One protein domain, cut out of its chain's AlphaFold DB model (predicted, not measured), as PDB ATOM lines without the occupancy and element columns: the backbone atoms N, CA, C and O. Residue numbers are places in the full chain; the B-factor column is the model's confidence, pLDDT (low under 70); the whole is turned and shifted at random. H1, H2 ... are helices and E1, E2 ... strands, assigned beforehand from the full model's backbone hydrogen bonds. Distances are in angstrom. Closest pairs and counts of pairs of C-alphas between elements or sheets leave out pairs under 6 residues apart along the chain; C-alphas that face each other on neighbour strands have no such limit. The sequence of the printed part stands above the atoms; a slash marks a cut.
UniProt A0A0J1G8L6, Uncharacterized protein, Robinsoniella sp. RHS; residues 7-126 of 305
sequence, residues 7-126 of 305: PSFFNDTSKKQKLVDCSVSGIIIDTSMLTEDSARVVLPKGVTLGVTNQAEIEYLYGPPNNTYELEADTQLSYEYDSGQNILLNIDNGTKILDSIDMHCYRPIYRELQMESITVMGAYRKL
ATOM      1  N   PRO A   7      28.628 -34.338  47.874       82.25
ATOM      2  CA  PRO A   7      27.723 -33.249  47.524       82.25
ATOM      3  C   PRO A   7      26.777 -32.894  48.680       82.25
ATOM      4  O   PRO A   7      26.207 -33.773  49.332       82.25
ATOM      5  N   SER A   8      26.544 -31.597  48.859       82.19
ATOM      6  CA  SER A   8      25.478 -31.042  49.695       82.19
ATOM      7  C   SER A   8      24.276 -30.675  48.829       82.19
ATOM      8  O   SER A   8      24.437 -30.133  47.737       82.19
ATOM      9  N   PHE A   9      23.066 -30.965  49.309       81.25
ATOM     10  CA  PHE A   9      21.824 -30.708  48.576       81.25
ATOM     11  C   PHE A   9      20.978 -29.649  49.280       81.25
ATOM     12  O   PHE A   9      20.737 -29.737  50.484       81.25
ATOM     13  N   PHE A  10      20.456 -28.704  48.506       79.06
ATOM     14  CA  PHE A  10      19.591 -27.633  48.974       79.06
ATOM     15  C   PHE A  10      18.197 -27.758  48.363       79.06
ATOM     16  O   PHE A  10      18.026 -27.853  47.145       79.06
ATOM     17  N   ASN A  11      17.192 -27.757  49.240       77.12
ATOM     18  CA  ASN A  11      15.796 -27.612  48.854       77.12
ATOM     19  C   ASN A  11      15.478 -26.117  48.793       77.12
ATOM     20  O   ASN A  11      15.288 -25.474  49.822       77.12
ATOM     21  N   ASP A  12      15.397 -25.593  47.580       71.06
ATOM     22  CA  ASP A  12      15.115 -24.193  47.270       71.06
ATOM     23  C   ASP A  12      13.613 -23.853  47.264       71.06
ATOM     24  O   ASP A  12      13.222 -22.732  46.936       71.06
ATOM     25  N   THR A  13      12.750 -24.796  47.653       69.38
ATOM     26  CA  THR A  13      11.298 -24.611  47.701       69.38
ATOM     27  C   THR A  13      10.758 -24.694  49.128       69.38
ATOM     28  O   THR A  13      11.328 -25.322  50.016       69.38
ATOM     29  N   SER A  14       9.570 -24.123  49.352       71.38
ATOM     30  CA  SER A  14       8.848 -24.246  50.627       71.38
ATOM     31  C   SER A  14       8.151 -25.601  50.822       71.38
ATOM     32  O   SER A  14       7.468 -25.806  51.826       71.38
ATOM     33  N   LYS A  15       8.284 -26.531  49.867       79.25
ATOM     34  CA  LYS A  15       7.631 -27.845  49.888       79.25
ATOM     35  C   LYS A  15       8.669 -28.955  50.034       79.25
ATOM     36  O   LYS A  15       9.819 -28.828  49.631       79.25
ATOM     37  N   LYS A  16       8.255 -30.087  50.608       84.06
ATOM     38  CA  LYS A  16       9.090 -31.295  50.642       84.06
ATOM     39  C   LYS A  16       9.271 -31.826  49.216       84.06
ATOM     40  O   LYS A  16       8.273 -32.070  48.540       84.06
ATOM     41  N   GLN A  17      10.516 -32.064  48.811       76.62
ATOM     42  CA  GLN A  17      10.870 -32.653  47.517       76.62
ATOM     43  C   GLN A  17      11.778 -33.882  47.666       76.62
ATOM     44  O   GLN A  17      12.272 -34.172  48.761       76.62
ATOM     45  N   LYS A  18      11.913 -34.673  46.592       78.12
ATOM     46  CA  LYS A  18      12.853 -35.801  46.562       78.12
ATOM     47  C   LYS A  18      14.269 -35.254  46.395       78.12
ATOM     48  O   LYS A  18      14.454 -34.200  45.808       78.12
ATOM     49  N   LEU A  19      15.269 -36.009  46.849       72.62
ATOM     50  CA  LEU A  19      16.676 -35.600  46.748       72.62
ATOM     51  C   LEU A  19      17.111 -35.305  45.302       72.62
ATOM     52  O   LEU A  19      17.872 -34.377  45.079       72.62
ATOM     53  N   VAL A  20      16.592 -36.069  44.334       76.19
ATOM     54  CA  VAL A  20      16.857 -35.887  42.894       76.19
ATOM     55  C   VAL A  20      16.275 -34.597  42.314       76.19
ATOM     56  O   VAL A  20      16.674 -34.194  41.231       76.19
ATOM     57  N   ASP A  21      15.341 -33.971  43.030       73.75
ATOM     58  CA  ASP A  21      14.710 -32.712  42.640       73.75
ATOM     59  C   ASP A  21      15.363 -31.508  43.361       73.75
ATOM     60  O   ASP A  21      15.042 -30.363  43.059       73.75
ATOM     61  N   CYS A  22      16.288 -31.749  44.304       78.50
ATOM     62  CA  CYS A  22      17.052 -30.704  44.989       78.50
ATOM     63  C   CYS A  22      18.247 -30.231  44.145       78.50
ATOM     64  O   CYS A  22      18.842 -30.999  43.390       78.50
ATOM     65  N   SER A  23      18.672 -28.985  44.362       78.38
ATOM     66  CA  SER A  23      19.914 -28.465  43.779       78.38
ATOM     67  C   SER A  23      21.130 -28.963  44.563       78.38
ATOM     68  O   SER A  23      21.067 -29.084  45.786       78.38
ATOM     69  N   VAL A  24      22.257 -29.204  43.886       83.06
ATOM     70  CA  VAL A  24      23.553 -29.351  44.567       83.06
ATOM     71  C   VAL A  24      24.020 -27.955  44.969       83.06
ATOM     72  O   VAL A  24      24.205 -27.095  44.112       83.06
ATOM     73  N   SER A  25      24.170 -27.723  46.268       81.56
ATOM     74  CA  SER A  25      24.549 -26.429  46.848       81.56
ATOM     75  C   SER A  25      25.963 -26.410  47.395       81.56
ATOM     76  O   SER A  25      26.400 -25.388  47.904       81.56
ATOM     77  N   GLY A  26      26.671 -27.530  47.342       86.69
ATOM     78  CA  GLY A  26      28.061 -27.563  47.742       86.69
ATOM     79  C   GLY A  26      28.724 -28.882  47.416       86.69
ATOM     80  O   GLY A  26      28.049 -29.889  47.185       86.69
ATOM     81  N   ILE A  27      30.046 -28.855  47.369       89.62
ATOM     82  CA  ILE A  27      30.887 -30.012  47.090       89.62
ATOM     83  C   ILE A  27      32.096 -29.929  48.015       89.62
ATOM     84  O   ILE A  27      32.777 -28.906  48.049       89.62
ATOM     85  N   ILE A  28      32.359 -31.030  48.717       90.38
ATOM     86  CA  ILE A  28      33.588 -31.245  49.480       90.38
ATOM     87  C   ILE A  28      34.414 -32.302  48.757       90.38
ATOM     88  O   ILE A  28      33.888 -33.369  48.409       90.38
ATOM     89  N   ILE A  29      35.691 -31.996  48.533       90.88
ATOM     90  CA  ILE A  29      36.675 -32.922  47.975       90.88
ATOM     91  C   ILE A  29      37.977 -32.769  48.748       90.88
ATOM     92  O   ILE A  29      38.496 -31.660  48.859       90.88
ATOM     93  N   ASP A  30      38.529 -33.884  49.208       89.81
ATOM     94  CA  ASP A  30      39.854 -33.934  49.812       89.81
ATOM     95  C   ASP A  30      40.757 -34.941  49.093       89.81
ATOM     96  O   ASP A  30      40.313 -35.773  48.295       89.81
ATOM     97  N   THR A  31      42.055 -34.836  49.353       87.75
ATOM     98  CA  THR A  31      43.084 -35.675  48.730       87.75
ATOM     99  C   THR A  31      42.939 -37.163  49.051       87.75
ATOM    100  O   THR A  31      43.373 -37.984  48.247       87.75
ATOM    101  N   SER A  32      42.283 -37.543  50.154       85.62
ATOM    102  CA  SER A  32      42.036 -38.954  50.488       85.62
ATOM    103  C   SER A  32      40.999 -39.607  49.566       85.62
ATOM    104  O   SER A  32      40.987 -40.828  49.412       85.62
ATOM    105  N   MET A  33      40.164 -38.798  48.906       81.38
ATOM    106  CA  MET A  33      39.207 -39.244  47.887       81.38
ATOM    107  C   MET A  33      39.855 -39.415  46.500       81.38
ATOM    108  O   MET A  33      39.198 -39.871  45.555       81.38
ATOM    109  N   LEU A  34      41.132 -39.042  46.347       78.19
ATOM    110  CA  LEU A  34      41.870 -39.181  45.097       78.19
ATOM    111  C   LEU A  34      42.542 -40.560  45.014       78.19
ATOM    112  O   LEU A  34      43.223 -41.014  45.927       78.19
ATOM    113  N   THR A  35      42.352 -41.222  43.878       74.12
ATOM    114  CA  THR A  35      43.011 -42.471  43.475       74.12
ATOM    115  C   THR A  35      43.847 -42.198  42.226       74.12
ATOM    116  O   THR A  35      43.704 -41.132  41.627       74.12
ATOM    117  N   GLU A  36      44.692 -43.141  41.798       66.94
ATOM    118  CA  GLU A  36      45.477 -42.994  40.556       66.94
ATOM    119  C   GLU A  36      44.590 -42.724  39.321       66.94
ATOM    120  O   GLU A  36      45.023 -42.039  38.399       66.94
ATOM    121  N   ASP A  37      43.328 -43.168  39.356       69.69
ATOM    122  CA  ASP A  37      42.328 -42.969  38.299       69.69
ATOM    123  C   ASP A  37      41.365 -41.787  38.567       69.69
ATOM    124  O   ASP A  37      40.405 -41.574  37.818       69.69
ATOM    125  N   SER A  38      41.544 -41.029  39.658       69.94
ATOM    126  CA  SER A  38      40.651 -39.908  39.986       69.94
ATOM    127  C   SER A  38      40.886 -38.707  39.068       69.94
ATOM    128  O   SER A  38      42.012 -38.377  38.698       69.94
ATOM    129  N   ALA A  39      39.805 -37.995  38.739       69.38
ATOM    130  CA  ALA A  39      39.895 -36.751  37.985       69.38
ATOM    131  C   ALA A  39      40.718 -35.697  38.747       69.38
ATOM    132  O   ALA A  39      40.584 -35.539  39.963       69.38
ATOM    133  N   ARG A  40      41.536 -34.929  38.019       79.44
ATOM    134  CA  ARG A  40      42.297 -33.814  38.592       79.44
ATOM    135  C   ARG A  40      41.352 -32.673  38.978       79.44
ATOM    136  O   ARG A  40      40.614 -32.166  38.135       79.44
ATOM    137  N   VAL A  41      41.421 -32.229  40.232       84.88
ATOM    138  CA  VAL A  41      40.619 -31.107  40.744       84.88
ATOM    139  C   VAL A  41      41.430 -29.815  40.666       84.88
ATOM    140  O   VAL A  41      42.450 -29.667  41.342       84.88
ATOM    141  N   VAL A  42      40.979 -28.884  39.821       85.19
ATOM    142  CA  VAL A  42      41.640 -27.596  39.565       85.19
ATOM    143  C   VAL A  42      40.617 -26.466  39.660       85.19
ATOM    144  O   VAL A  42      39.595 -26.482  38.976       85.19
ATOM    145  N   LEU A  43      40.898 -25.480  40.506       87.50
ATOM    146  CA  LEU A  43      40.150 -24.232  40.612       87.50
ATOM    147  C   LEU A  43      40.686 -23.196  39.598       87.50
ATOM    148  O   LEU A  43      41.794 -23.352  39.069       87.50
ATOM    149  N   PRO A  44      39.941 -22.107  39.311       84.12
ATOM    150  CA  PRO A  44      40.387 -21.060  38.390       84.12
ATOM    151  C   PRO A  44      41.807 -20.557  38.682       84.12
ATOM    152  O   PRO A  44      42.250 -20.554  39.825       84.12
ATOM    153  N   LYS A  45      42.536 -20.090  37.665       73.19
ATOM    154  CA  LYS A  45      43.954 -19.681  37.784       73.19
ATOM    155  C   LYS A  45      44.932 -20.808  38.175       73.19
ATOM    156  O   LYS A  45      46.089 -20.519  38.456       73.19
ATOM    157  N   GLY A  46      44.504 -22.074  38.141       74.88
ATOM    158  CA  GLY A  46      45.396 -23.235  38.230       74.88
ATOM    159  C   GLY A  46      45.649 -23.775  39.640       74.88
ATOM    160  O   GLY A  46      46.480 -24.671  39.791       74.88
ATOM    161  N   VAL A  47      44.931 -23.285  40.658       86.88
ATOM    162  CA  VAL A  47      45.020 -23.813  42.030       86.88
ATOM    163  C   VAL A  47      44.554 -25.272  42.030       86.88
ATOM    164  O   VAL A  47      43.394 -25.564  41.759       86.88
ATOM    165  N   THR A  48      45.475 -26.197  42.283       90.38
ATOM    166  CA  THR A  48      45.282 -27.641  42.115       90.38
ATOM    167  C   THR A  48      45.310 -28.343  43.474       90.38
ATOM    168  O   THR A  48      46.272 -28.188  44.232       90.38
ATOM    169  N   LEU A  49      44.281 -29.149  43.755       92.19
ATOM    170  CA  LEU A  49      44.203 -30.004  44.948       92.19
ATOM    171  C   LEU A  49      45.379 -30.994  44.975       92.19
ATOM    172  O   LEU A  49      45.694 -31.610  43.958       92.19
ATOM    173  N   GLY A  50      46.030 -31.134  46.127       88.81
ATOM    174  CA  GLY A  50      47.196 -31.998  46.317       88.81
ATOM    175  C   GLY A  50      48.503 -31.462  45.721       88.81
ATOM    176  O   GLY A  50      49.490 -32.193  45.681       88.81
ATOM    177  N   VAL A  51      48.533 -30.216  45.232       90.56
ATOM    178  CA  VAL A  51      49.720 -29.640  44.571       90.56
ATOM    179  C   VAL A  51      50.016 -28.220  45.043       90.56
ATOM    180  O   VAL A  51      51.146 -27.924  45.422       90.56
ATOM    181  N   THR A  52      49.030 -27.325  44.980       88.94
ATOM    182  CA  THR A  52      49.254 -25.890  45.204       88.94
ATOM    183  C   THR A  52      49.402 -25.582  46.690       88.94
ATOM    184  O   THR A  52      48.649 -26.103  47.510       88.94
ATOM    185  N   ASN A  53      50.354 -24.719  47.042       93.62
ATOM    186  CA  ASN A  53      50.563 -24.276  48.424       93.62
ATOM    187  C   ASN A  53      49.842 -22.951  48.737       93.62
ATOM    188  O   ASN A  53      49.359 -22.248  47.847       93.62
ATOM    189  N   GLN A  54      49.801 -22.579  50.018       94.31
ATOM    190  CA  GLN A  54      49.148 -21.349  50.484       94.31
ATOM    191  C   GLN A  54      49.667 -20.074  49.803       94.31
ATOM    192  O   GLN A  54      48.868 -19.232  49.398       94.31
ATOM    193  N   ALA A  55      50.985 -19.915  49.661       91.00
ATOM    194  CA  ALA A  55      51.565 -18.689  49.108       91.00
ATOM    195  C   ALA A  55      51.161 -18.483  47.640       91.00
ATOM    196  O   ALA A  55      50.894 -17.361  47.212       91.00
ATOM    197  N   GLU A  56      51.075 -19.570  46.874       84.69
ATOM    198  CA  GLU A  56      50.569 -19.548  45.501       84.69
ATOM    199  C   GLU A  56      49.079 -19.193  45.455       84.69
ATOM    200  O   GLU A  56      48.671 -18.377  44.628       84.69
ATOM    201  N   ILE A  57      48.269 -19.752  46.360       92.44
ATOM    202  CA  ILE A  57      46.838 -19.431  46.464       92.44
ATOM    203  C   ILE A  57      46.645 -17.941  46.753       92.44
ATOM    204  O   ILE A  57      45.901 -17.269  46.039       92.44
ATOM    205  N   GLU A  58      47.356 -17.401  47.740       92.06
ATOM    206  CA  GLU A  58      47.274 -15.987  48.107       92.06
ATOM    207  C   GLU A  58      47.796 -15.065  46.999       92.06
ATOM    208  O   GLU A  58      47.240 -13.991  46.770       92.06
ATOM    209  N   TYR A  59      48.817 -15.487  46.248       82.50
ATOM    210  CA  TYR A  59      49.282 -14.754  45.071       82.50
ATOM    211  C   TYR A  59      48.211 -14.694  43.970       82.50
ATOM    212  O   TYR A  59      48.020 -13.657  43.331       82.50
ATOM    213  N   LEU A  60      47.495 -15.798  43.742       83.69
ATOM    214  CA  LEU A  60      46.518 -15.913  42.660       83.69
ATOM    215  C   LEU A  60      45.163 -15.288  43.005       83.69
ATOM    216  O   LEU A  60      44.548 -14.647  42.144       83.69
ATOM    217  N   TYR A  61      44.671 -15.489  44.225       89.12
ATOM    218  CA  TYR A  61      43.342 -15.057  44.671       89.12
ATOM    219  C   TYR A  61      43.361 -13.813  45.554       89.12
ATOM    220  O   TYR A  61      42.313 -13.199  45.749       89.12
ATOM    221  N   GLY A  62      44.535 -13.386  46.014       91.19
ATOM    222  CA  GLY A  62      44.654 -12.373  47.051       91.19
ATOM    223  C   GLY A  62      44.500 -12.973  48.453       91.19
ATOM    224  O   GLY A  62      44.325 -14.189  48.605       91.19
ATOM    225  N   PRO A  63      44.577 -12.128  49.495       93.62
ATOM    226  CA  PRO A  63      44.443 -12.586  50.870       93.62
ATOM    227  C   PRO A  63      43.037 -13.159  51.120       93.62
ATOM    228  O   PRO A  63      42.065 -12.624  50.577       93.62
ATOM    229  N   PRO A  64      42.907 -14.210  51.944       96.62
ATOM    230  CA  PRO A  64      41.603 -14.729  52.332       96.62
ATOM    231  C   PRO A  64      40.834 -13.716  53.186       96.62
ATOM    232  O   PRO A  64      41.418 -12.871  53.868       96.62
ATOM    233  N   ASN A  65      39.506 -13.829  53.191       95.62
ATOM    234  CA  ASN A  65      38.649 -13.063  54.095       95.62
ATOM    235  C   ASN A  65      38.945 -13.410  55.557       95.62
ATOM    236  O   ASN A  65      38.957 -12.521  56.404       95.62
ATOM    237  N   ASN A  66      39.174 -14.694  55.847       96.06
ATOM    238  CA  ASN A  66      39.571 -15.179  57.166       96.06
ATOM    239  C   ASN A  66      40.546 -16.350  57.033       96.06
ATOM    240  O   ASN A  66      40.412 -17.166  56.122       96.06
ATOM    241  N   THR A  67      41.454 -16.465  57.998       96.81
ATOM    242  CA  THR A  67      42.341 -17.620  58.154       96.81
ATOM    243  C   THR A  67      42.106 -18.239  59.522       96.81
ATOM    244  O   THR A  67      42.088 -17.527  60.529       96.81
ATOM    245  N   TYR A  68      41.935 -19.557  59.561       95.00
ATOM    246  CA  TYR A  68      41.761 -20.321  60.789       95.00
ATOM    247  C   TYR A  68      42.888 -21.341  60.911       95.00
ATOM    248  O   TYR A  68      42.986 -22.267  60.111       95.00
ATOM    249  N   GLU A  69      43.727 -21.171  61.925       94.81
ATOM    250  CA  GLU A  69      44.766 -22.140  62.263       94.81
ATOM    251  C   GLU A  69      44.145 -23.268  63.093       94.81
ATOM    252  O   GLU A  69      43.679 -23.043  64.215       94.81
ATOM    253  N   LEU A  70      44.113 -24.471  62.530       91.69
ATOM    254  CA  LEU A  70      43.659 -25.693  63.184       91.69
ATOM    255  C   LEU A  70      44.871 -26.571  63.524       91.69
ATOM    256  O   LEU A  70      46.009 -26.279  63.163       91.69
ATOM    257  N   GLU A  71      44.637 -27.654  64.267       91.12
ATOM    258  CA  GLU A  71      45.716 -28.548  64.704       91.12
ATOM    259  C   GLU A  71      46.410 -29.237  63.519       91.12
ATOM    260  O   GLU A  71      47.639 -29.252  63.448       91.12
ATOM    261  N   ALA A  72      45.626 -29.776  62.582       90.31
ATOM    262  CA  ALA A  72      46.135 -30.473  61.403       90.31
ATOM    263  C   ALA A  72      46.333 -29.542  60.200       90.31
ATOM    264  O   ALA A  72      47.278 -29.741  59.448       90.31
ATOM    265  N   ASP A  73      45.525 -28.485  60.077       94.12
ATOM    266  CA  ASP A  73      45.420 -27.711  58.836       94.12
ATOM    267  C   ASP A  73      45.346 -26.204  59.093       94.12
ATOM    268  O   ASP A  73      44.925 -25.750  60.157       94.12
ATOM    269  N   THR A  74      45.680 -25.414  58.081       97.12
ATOM    270  CA  THR A  74      45.351 -23.988  58.013       97.12
ATOM    271  C   THR A  74      44.212 -23.803  57.015       97.12
ATOM    272  O   THR A  74      44.371 -24.075  55.828       97.12
ATOM    273  N   GLN A  75      43.056 -23.325  57.472       97.38
ATOM    274  CA  GLN A  75      41.901 -23.077  56.611       97.38
ATOM    275  C   GLN A  75      41.858 -21.622  56.143       97.38
ATOM    276  O   GLN A  75      41.812 -20.696  56.953       97.38
ATOM    277  N   LEU A  76      41.786 -21.425  54.830       97.69
ATOM    278  CA  LEU A  76      41.614 -20.135  54.170       97.69
ATOM    279  C   LEU A  76      40.162 -20.000  53.710       97.69
ATOM    280  O   LEU A  76      39.652 -20.845  52.975       97.69
ATOM    281  N   SER A  77      39.491 -18.930  54.120       95.31
ATOM    282  CA  SER A  77      38.106 -18.650  53.751       95.31
ATOM    283  C   SER A  77      38.042 -17.519  52.736       95.31
ATOM    284  O   SER A  77      38.496 -16.410  53.020       95.31
ATOM    285  N   TYR A  78      37.443 -17.791  51.579       93.88
ATOM    286  CA  TYR A  78      37.130 -16.791  50.565       93.88
ATOM    287  C   TYR A  78      35.613 -16.697  50.394       93.88
ATOM    288  O   TYR A  78      34.945 -17.681  50.073       93.88
ATOM    289  N   GLU A  79      35.065 -15.507  50.606       89.75
ATOM    290  CA  GLU A  79      33.644 -15.201  50.455       89.75
ATOM    291  C   GLU A  79      33.446 -14.311  49.230       89.75
ATOM    292  O   GLU A  79      34.059 -13.250  49.105       89.75
ATOM    293  N   TYR A  80      32.585 -14.757  48.317       81.31
ATOM    294  CA  TYR A  80      32.238 -13.994  47.122       81.31
ATOM    295  C   TYR A  80      31.031 -13.079  47.369       81.31
ATOM    296  O   TYR A  80      31.046 -11.906  47.004       81.31
ATOM    297  N   ASP A  81      29.987 -13.620  47.999       79.88
ATOM    298  CA  ASP A  81      28.763 -12.921  48.400       79.88
ATOM    299  C   ASP A  81      28.085 -13.739  49.517       79.88
ATOM    300  O   ASP A  81      28.434 -14.898  49.749       79.88
ATOM    301  N   SER A  82      27.074 -13.178  50.175       77.56
ATOM    302  CA  SER A  82      26.356 -13.833  51.267       77.56
ATOM    303  C   SER A  82      25.819 -15.210  50.848       77.56
ATOM    304  O   SER A  82      24.990 -15.327  49.936       77.56
ATOM    305  N   GLY A  83      26.303 -16.254  51.532       75.38
ATOM    306  CA  GLY A  83      25.963 -17.656  51.267       75.38
ATOM    307  C   GLY A  83      26.731 -18.302  50.106       75.38
ATOM    308  O   GLY A  83      26.330 -19.378  49.665       75.38
ATOM    309  N   GLN A  84      27.786 -17.656  49.598       85.88
ATOM    310  CA  GLN A  84      28.683 -18.159  48.554       85.88
ATOM    311  C   GLN A  84      30.136 -18.060  49.019       85.88
ATOM    312  O   GLN A  84      30.738 -16.982  49.014       85.88
ATOM    313  N   ASN A  85      30.704 -19.195  49.410       89.38
ATOM    314  CA  ASN A  85      32.038 -19.248  49.984       89.38
ATOM    315  C   ASN A  85      32.779 -20.519  49.575       89.38
ATOM    316  O   ASN A  85      32.183 -21.562  49.303       89.38
ATOM    317  N   ILE A  86      34.101 -20.413  49.575       94.44
ATOM    318  CA  ILE A  86      35.018 -21.535  49.443       94.44
ATOM    319  C   ILE A  86      35.969 -21.540  50.639       94.44
ATOM    320  O   ILE A  86      36.446 -20.492  51.081       94.44
ATOM    321  N   LEU A  87      36.200 -22.727  51.181       95.00
ATOM    322  CA  LEU A  87      37.169 -23.010  52.223       95.00
ATOM    323  C   LEU A  87      38.257 -23.891  51.611       95.00
ATOM    324  O   LEU A  87      37.970 -24.931  51.016       95.00
ATOM    325  N   LEU A  88      39.497 -23.440  51.732       97.31
ATOM    326  CA  LEU A  88      40.683 -24.136  51.250       97.31
ATOM    327  C   LEU A  88      41.503 -24.540  52.467       97.31
ATOM    328  O   LEU A  88      41.981 -23.667  53.187       97.31
ATOM    329  N   ASN A  89      41.639 -25.836  52.714       97.19
ATOM    330  CA  ASN A  89      42.446 -26.336  53.822       97.19
ATOM    331  C   ASN A  89      43.859 -26.643  53.318       97.19
ATOM    332  O   ASN A  89      44.043 -27.177  52.225       97.19
ATOM    333  N   ILE A  90      44.861 -26.227  54.080       97.88
ATOM    334  CA  ILE A  90      46.269 -26.475  53.797       97.88
ATOM    335  C   ILE A  90      46.785 -27.397  54.889       97.88
ATOM    336  O   ILE A  90      46.866 -26.976  56.042       97.88
ATOM    337  N   ASP A  91      47.176 -28.617  54.537       95.94
ATOM    338  CA  ASP A  91      47.709 -29.562  55.519       95.94
ATOM    339  C   ASP A  91      49.018 -29.020  56.113       95.94
ATOM    340  O   ASP A  91      49.939 -28.590  55.404       95.94
ATOM    341  N   ASN A  92      49.126 -29.015  57.443       92.94
ATOM    342  CA  ASN A  92      50.253 -28.381  58.117       92.94
ATOM    343  C   ASN A  92      51.569 -29.144  57.965       92.94
ATOM    344  O   ASN A  92      52.624 -28.530  58.164       92.94
ATOM    345  N   GLY A  93      51.538 -30.435  57.635       92.38
ATOM    346  CA  GLY A  93      52.739 -31.239  57.430       92.38
ATOM    347  C   GLY A  93      53.337 -31.038  56.040       92.38
ATOM    348  O   GLY A  93      54.512 -30.707  55.892       92.38
ATOM    349  N   THR A  94      52.509 -31.231  55.024       93.19
ATOM    350  CA  THR A  94      52.845 -31.208  53.599       93.19
ATOM    351  C   THR A  94      52.831 -29.800  53.004       93.19
ATOM    352  O   THR A  94      53.514 -29.560  52.010       93.19
ATOM    353  N   LYS A  95      52.116 -28.855  53.631       93.88
ATOM    354  CA  LYS A  95      51.962 -27.453  53.202       93.88
ATOM    355  C   LYS A  95      51.306 -27.279  51.830       93.88
ATOM    356  O   LYS A  95      51.509 -26.257  51.173       93.88
ATOM    357  N   ILE A  96      50.500 -28.251  51.417       93.56
ATOM    358  CA  ILE A  96      49.728 -28.227  50.171       93.56
ATOM    359  C   ILE A  96      48.230 -28.226  50.470       93.56
ATOM    360  O   ILE A  96      47.797 -28.649  51.539       93.56
ATOM    361  N   LEU A  97      47.453 -27.745  49.504       96.00
ATOM    362  CA  LEU A  97      45.997 -27.786  49.513       96.00
ATOM    363  C   LEU A  97      45.516 -29.235  49.601       96.00
ATOM    364  O   LEU A  97      45.663 -29.986  48.636       96.00
ATOM    365  N   ASP A  98      44.944 -29.617  50.735       94.00
ATOM    366  CA  ASP A  98      44.538 -30.993  51.025       94.00
ATOM    367  C   ASP A  98      43.027 -31.200  50.857       94.00
ATOM    368  O   ASP A  98      42.595 -32.306  50.527       94.00
ATOM    369  N   SER A  99      42.239 -30.131  51.015       94.81
ATOM    370  CA  SER A  99      40.784 -30.153  50.898       94.81
ATOM    371  C   SER A  99      40.213 -28.843  50.353       94.81
ATOM    372  O   SER A  99      40.642 -27.741  50.701       94.81
ATOM    373  N   ILE A 100      39.181 -28.983  49.520       95.38
ATOM    374  CA  ILE A 100      38.344 -27.902  49.001       95.38
ATOM    375  C   ILE A 100      36.910 -28.155  49.457       95.38
ATOM    376  O   ILE A 100      36.317 -29.182  49.127       95.38
ATOM    377  N   ASP A 101      36.338 -27.180  50.154       92.94
ATOM    378  CA  ASP A 101      34.920 -27.154  50.495       92.94
ATOM    379  C   ASP A 101      34.265 -25.909  49.890       92.94
ATOM    380  O   ASP A 101      34.616 -24.776  50.219       92.94
ATOM    381  N   MET A 102      33.331 -26.110  48.964       91.69
ATOM    382  CA  MET A 102      32.677 -25.038  48.223       91.69
ATOM    383  C   MET A 102      31.175 -25.075  48.447       91.69
ATOM    384  O   MET A 102      30.546 -26.109  48.227       91.69
ATOM    385  N   HIS A 103      30.591 -23.921  48.775       86.38
ATOM    386  CA  HIS A 103      29.156 -23.771  48.986       86.38
ATOM    387  C   HIS A 103      28.557 -22.598  48.210       86.38
ATOM    388  O   HIS A 103      29.130 -21.513  48.120       86.38
ATOM    389  N   CYS A 104      27.342 -22.812  47.716       83.62
ATOM    390  CA  CYS A 104      26.448 -21.814  47.152       83.62
ATOM    391  C   CYS A 104      25.012 -22.105  47.619       83.62
ATOM    392  O   CYS A 104      24.308 -22.950  47.064       83.62
ATOM    393  N   TYR A 105      24.566 -21.390  48.652       73.25
ATOM    394  CA  TYR A 105      23.237 -21.533  49.263       73.25
ATOM    395  C   TYR A 105      22.193 -20.562  48.700       73.25
ATOM    396  O   TYR A 105      21.155 -20.318  49.321       73.25
ATOM    397  N   ARG A 106      22.448 -19.976  47.525       68.38
ATOM    398  CA  ARG A 106      21.448 -19.150  46.849       68.38
ATOM    399  C   ARG A 106      20.479 -20.023  46.048       68.38
ATOM    400  O   ARG A 106      20.933 -20.934  45.357       68.38
ATOM    401  N   PRO A 107      19.161 -19.731  46.077       57.38
ATOM    402  CA  PRO A 107      18.224 -20.306  45.123       57.38
ATOM    403  C   PRO A 107      18.716 -19.959  43.723       57.38
ATOM    404  O   PRO A 107      18.752 -18.786  43.340       57.38
ATOM    405  N   ILE A 108      19.140 -20.968  42.971       54.66
ATOM    406  CA  ILE A 108      19.458 -20.770  41.570       54.66
ATOM    407  C   ILE A 108      18.099 -20.613  40.893       54.66
ATOM    408  O   ILE A 108      17.391 -21.596  40.682       54.66
ATOM    409  N   TYR A 109      17.683 -19.373  40.611       54.56
ATOM    410  CA  TYR A 109      16.501 -19.148  39.783       54.56
ATOM    411  C   TYR A 109      16.645 -20.009  38.525       54.56
ATOM    412  O   TYR A 109      17.740 -20.135  37.985       54.56
ATOM    413  N   ARG A 110      15.563 -20.639  38.065       46.62
ATOM    414  CA  ARG A 110      15.591 -21.597  36.944       46.62
ATOM    415  C   ARG A 110      16.284 -21.031  35.685       46.62
ATOM    416  O   ARG A 110      16.849 -21.785  34.903       46.62
ATOM    417  N   GLU A 111      16.299 -19.708  35.540       45.84
ATOM    418  CA  GLU A 111      17.049 -18.950  34.530       45.84
ATOM    419  C   GLU A 111      18.578 -19.039  34.713       45.84
ATOM    420  O   GLU A 111      19.275 -19.303  33.743       45.84
ATOM    421  N   LEU A 112      19.092 -18.966  35.946       44.94
ATOM    422  CA  LEU A 112      20.507 -19.155  36.294       44.94
ATOM    423  C   LEU A 112      20.964 -20.622  36.234       44.94
ATOM    424  O   LEU A 112      22.151 -20.866  36.080       44.94
ATOM    425  N   GLN A 113      20.059 -21.609  36.339       45.53
ATOM    426  CA  GLN A 113      20.392 -23.019  36.058       45.53
ATOM    427  C   GLN A 113      20.546 -23.257  34.553       45.53
ATOM    428  O   GLN A 113      21.431 -23.992  34.122       45.53
ATOM    429  N   MET A 114      19.709 -22.606  33.738       42.62
ATOM    430  CA  MET A 114      19.907 -22.594  32.289       42.62
ATOM    431  C   MET A 114      21.164 -21.805  31.915       42.62
ATOM    432  O   MET A 114      21.920 -22.276  31.071       42.62
ATOM    433  N   GLU A 115      21.451 -20.675  32.572       40.97
ATOM    434  CA  GLU A 115      22.720 -19.962  32.397       40.97
ATOM    435  C   GLU A 115      23.905 -20.772  32.919       40.97
ATOM    436  O   GLU A 115      24.905 -20.780  32.235       40.97
ATOM    437  N   SER A 116      23.834 -21.523  34.024       41.06
ATOM    438  CA  SER A 116      24.961 -22.316  34.548       41.06
ATOM    439  C   SER A 116      25.252 -23.571  33.723       41.06
ATOM    440  O   SER A 116      26.417 -23.916  33.545       41.06
ATOM    441  N   ILE A 117      24.236 -24.206  33.128       46.59
ATOM    442  CA  ILE A 117      24.415 -25.228  32.081       46.59
ATOM    443  C   ILE A 117      25.033 -24.587  30.828       46.59
ATOM    444  O   ILE A 117      25.988 -25.122  30.262       46.59
ATOM    445  N   THR A 118      24.553 -23.402  30.437       40.00
ATOM    446  CA  THR A 118      25.119 -22.619  29.323       40.00
ATOM    447  C   THR A 118      26.553 -22.176  29.621       40.00
ATOM    448  O   THR A 118      27.375 -22.144  28.716       40.00
ATOM    449  N   VAL A 119      26.877 -21.902  30.884       41.47
ATOM    450  CA  VAL A 119      28.144 -21.363  31.377       41.47
ATOM    451  C   VAL A 119      29.149 -22.471  31.686       41.47
ATOM    452  O   VAL A 119      30.317 -22.254  31.441       41.47
ATOM    453  N   MET A 120      28.761 -23.681  32.101       38.91
ATOM    454  CA  MET A 120      29.649 -24.861  32.156       38.91
ATOM    455  C   MET A 120      29.951 -25.395  30.752       38.91
ATOM    456  O   MET A 120      31.098 -25.734  30.453       38.91
ATOM    457  N   GLY A 121      28.950 -25.372  29.862       40.91
ATOM    458  CA  GLY A 121      29.172 -25.482  28.423       40.91
ATOM    459  C   GLY A 121      30.129 -24.393  27.931       40.91
ATOM    460  O   GLY A 121      31.089 -24.701  27.240       40.91
ATOM    461  N   ALA A 122      29.951 -23.134  28.349       36.91
ATOM    462  CA  ALA A 122      30.809 -22.017  27.951       36.91
ATOM    463  C   ALA A 122      32.198 -21.991  28.609       36.91
ATOM    464  O   ALA A 122      33.128 -21.519  27.976       36.91
ATOM    465  N   TYR A 123      32.389 -22.499  29.826       32.81
ATOM    466  CA  TYR A 123      33.678 -22.499  30.524       32.81
ATOM    467  C   TYR A 123      34.600 -23.579  29.970       32.81
ATOM    468  O   TYR A 123      35.801 -23.351  29.902       32.81
ATOM    469  N   ARG A 124      34.060 -24.697  29.457       39.69
ATOM    470  CA  ARG A 124      34.840 -25.571  28.567       39.69
ATOM    471  C   ARG A 124      35.058 -24.945  27.185       39.69
ATOM    472  O   ARG A 124      36.096 -25.217  26.595       39.69
ATOM    473  N   LYS A 125      34.157 -24.091  26.670       43.44
ATOM    474  CA  LYS A 125      34.406 -23.283  25.447       43.44
ATOM    475  C   LYS A 125      35.419 -22.143  25.640       43.44
ATOM    476  O   LYS A 125      35.874 -21.581  24.647       43.44
ATOM    477  N   LEU A 126      35.733 -21.736  26.866       40.38
ATOM    478  CA  LEU A 126      36.534 -20.542  27.144       40.38
ATOM    479  C   LEU A 126      38.021 -20.900  27.208       40.38
ATOM    480  O   LEU A 126      38.566 -21.035  28.292       40.38
TER     481      LEU A 126
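AT A GLANCE: This is residues 7 to 126 of the 305 residues of an uncharacterized protein of Robinsoniella sp. RHS (UniProt A0A0J1G8L6). One antiparallel sheet of six strands, curled like part of a barrel, makes the body, with the short helix H1 over E5 on one face. After E6 and a tight link of 5 residues, the long helix H2 runs clear of the sheet, and residues 117 to 126, of which 117 to 125 belong to H2, stick out free. The printed part has 120 residues, with two named helices and six named strands along the chain as E1 E2 H1 E3 E4 E5 E6 H2; the sheet's order is E1 E2 E6 E5 E4 E3. The class is mixed, helices and strands, and the whole is only just compact, close to loose, with a radius of gyration of the C-alphas of 16.0 A and spans of 45 by 33 by 30 A.

HOW THE PARTS SIT: E1, residues 7 to 10, and E2, residues 23 to 30, form a hairpin, with N 8 and O 26 2.8 A apart. E2 is antiparallel to E6, residues 97 to 104, at 172 degrees between directions, with N 29 and O 100 2.9 A apart. H1, residues 54 to 61, is on the sheet at a height of 9.4 A, over E5, residues 84 to 91, and runs along the strands at 14 degrees to E5 on the local plane. The closest C-alphas of H1 and E5 are those of Gln 54 and Ile 90, 6.7 A apart. E3, residues 66 to 69, E4, residues 73 to 81, E5 and E6 form a meander, each strand the antiparallel neighbour of the one before. Its pairs within hydrogen-bond range include N 68 and O 75, 2.8 A, N 86 and O 78, 2.9 A, and N 87 and O 101, 2.8 A. E1 and E3 are the edge strands, and the sheet is twisted. H2, residues 110 to 125, is not on the sheet and is apart from H1. In H1 and H2 every O i to N i+4 pair is within hydrogen-bond range.

IN THESE COORDINATES: E1 begins at C-alpha 7, (27.723, -33.249, 47.524). E2 is 21.5 A long, E4 24.6 A, E5 23.2 A, E6 20.6 A and H2 22.1 A. E4 begins at C-alpha 73, (45.420, -27.711, 58.836). H2 ends at C-alpha 125, (34.406, -23.283, 25.447).

THE WHOLE: The two C-alphas farthest apart, those of Lys 15 and Gly 93, are 45.9 A apart. The printed part has no cut. The links E1 to E2, 12 residues, and E2 to H1, 23 residues, are long; the other links are tight. The mean pLDDT of the printed part is 79.2; residue 13, residues 36 to 39 and residues 106 to 126 are under 70, and H2 has a mean of 42.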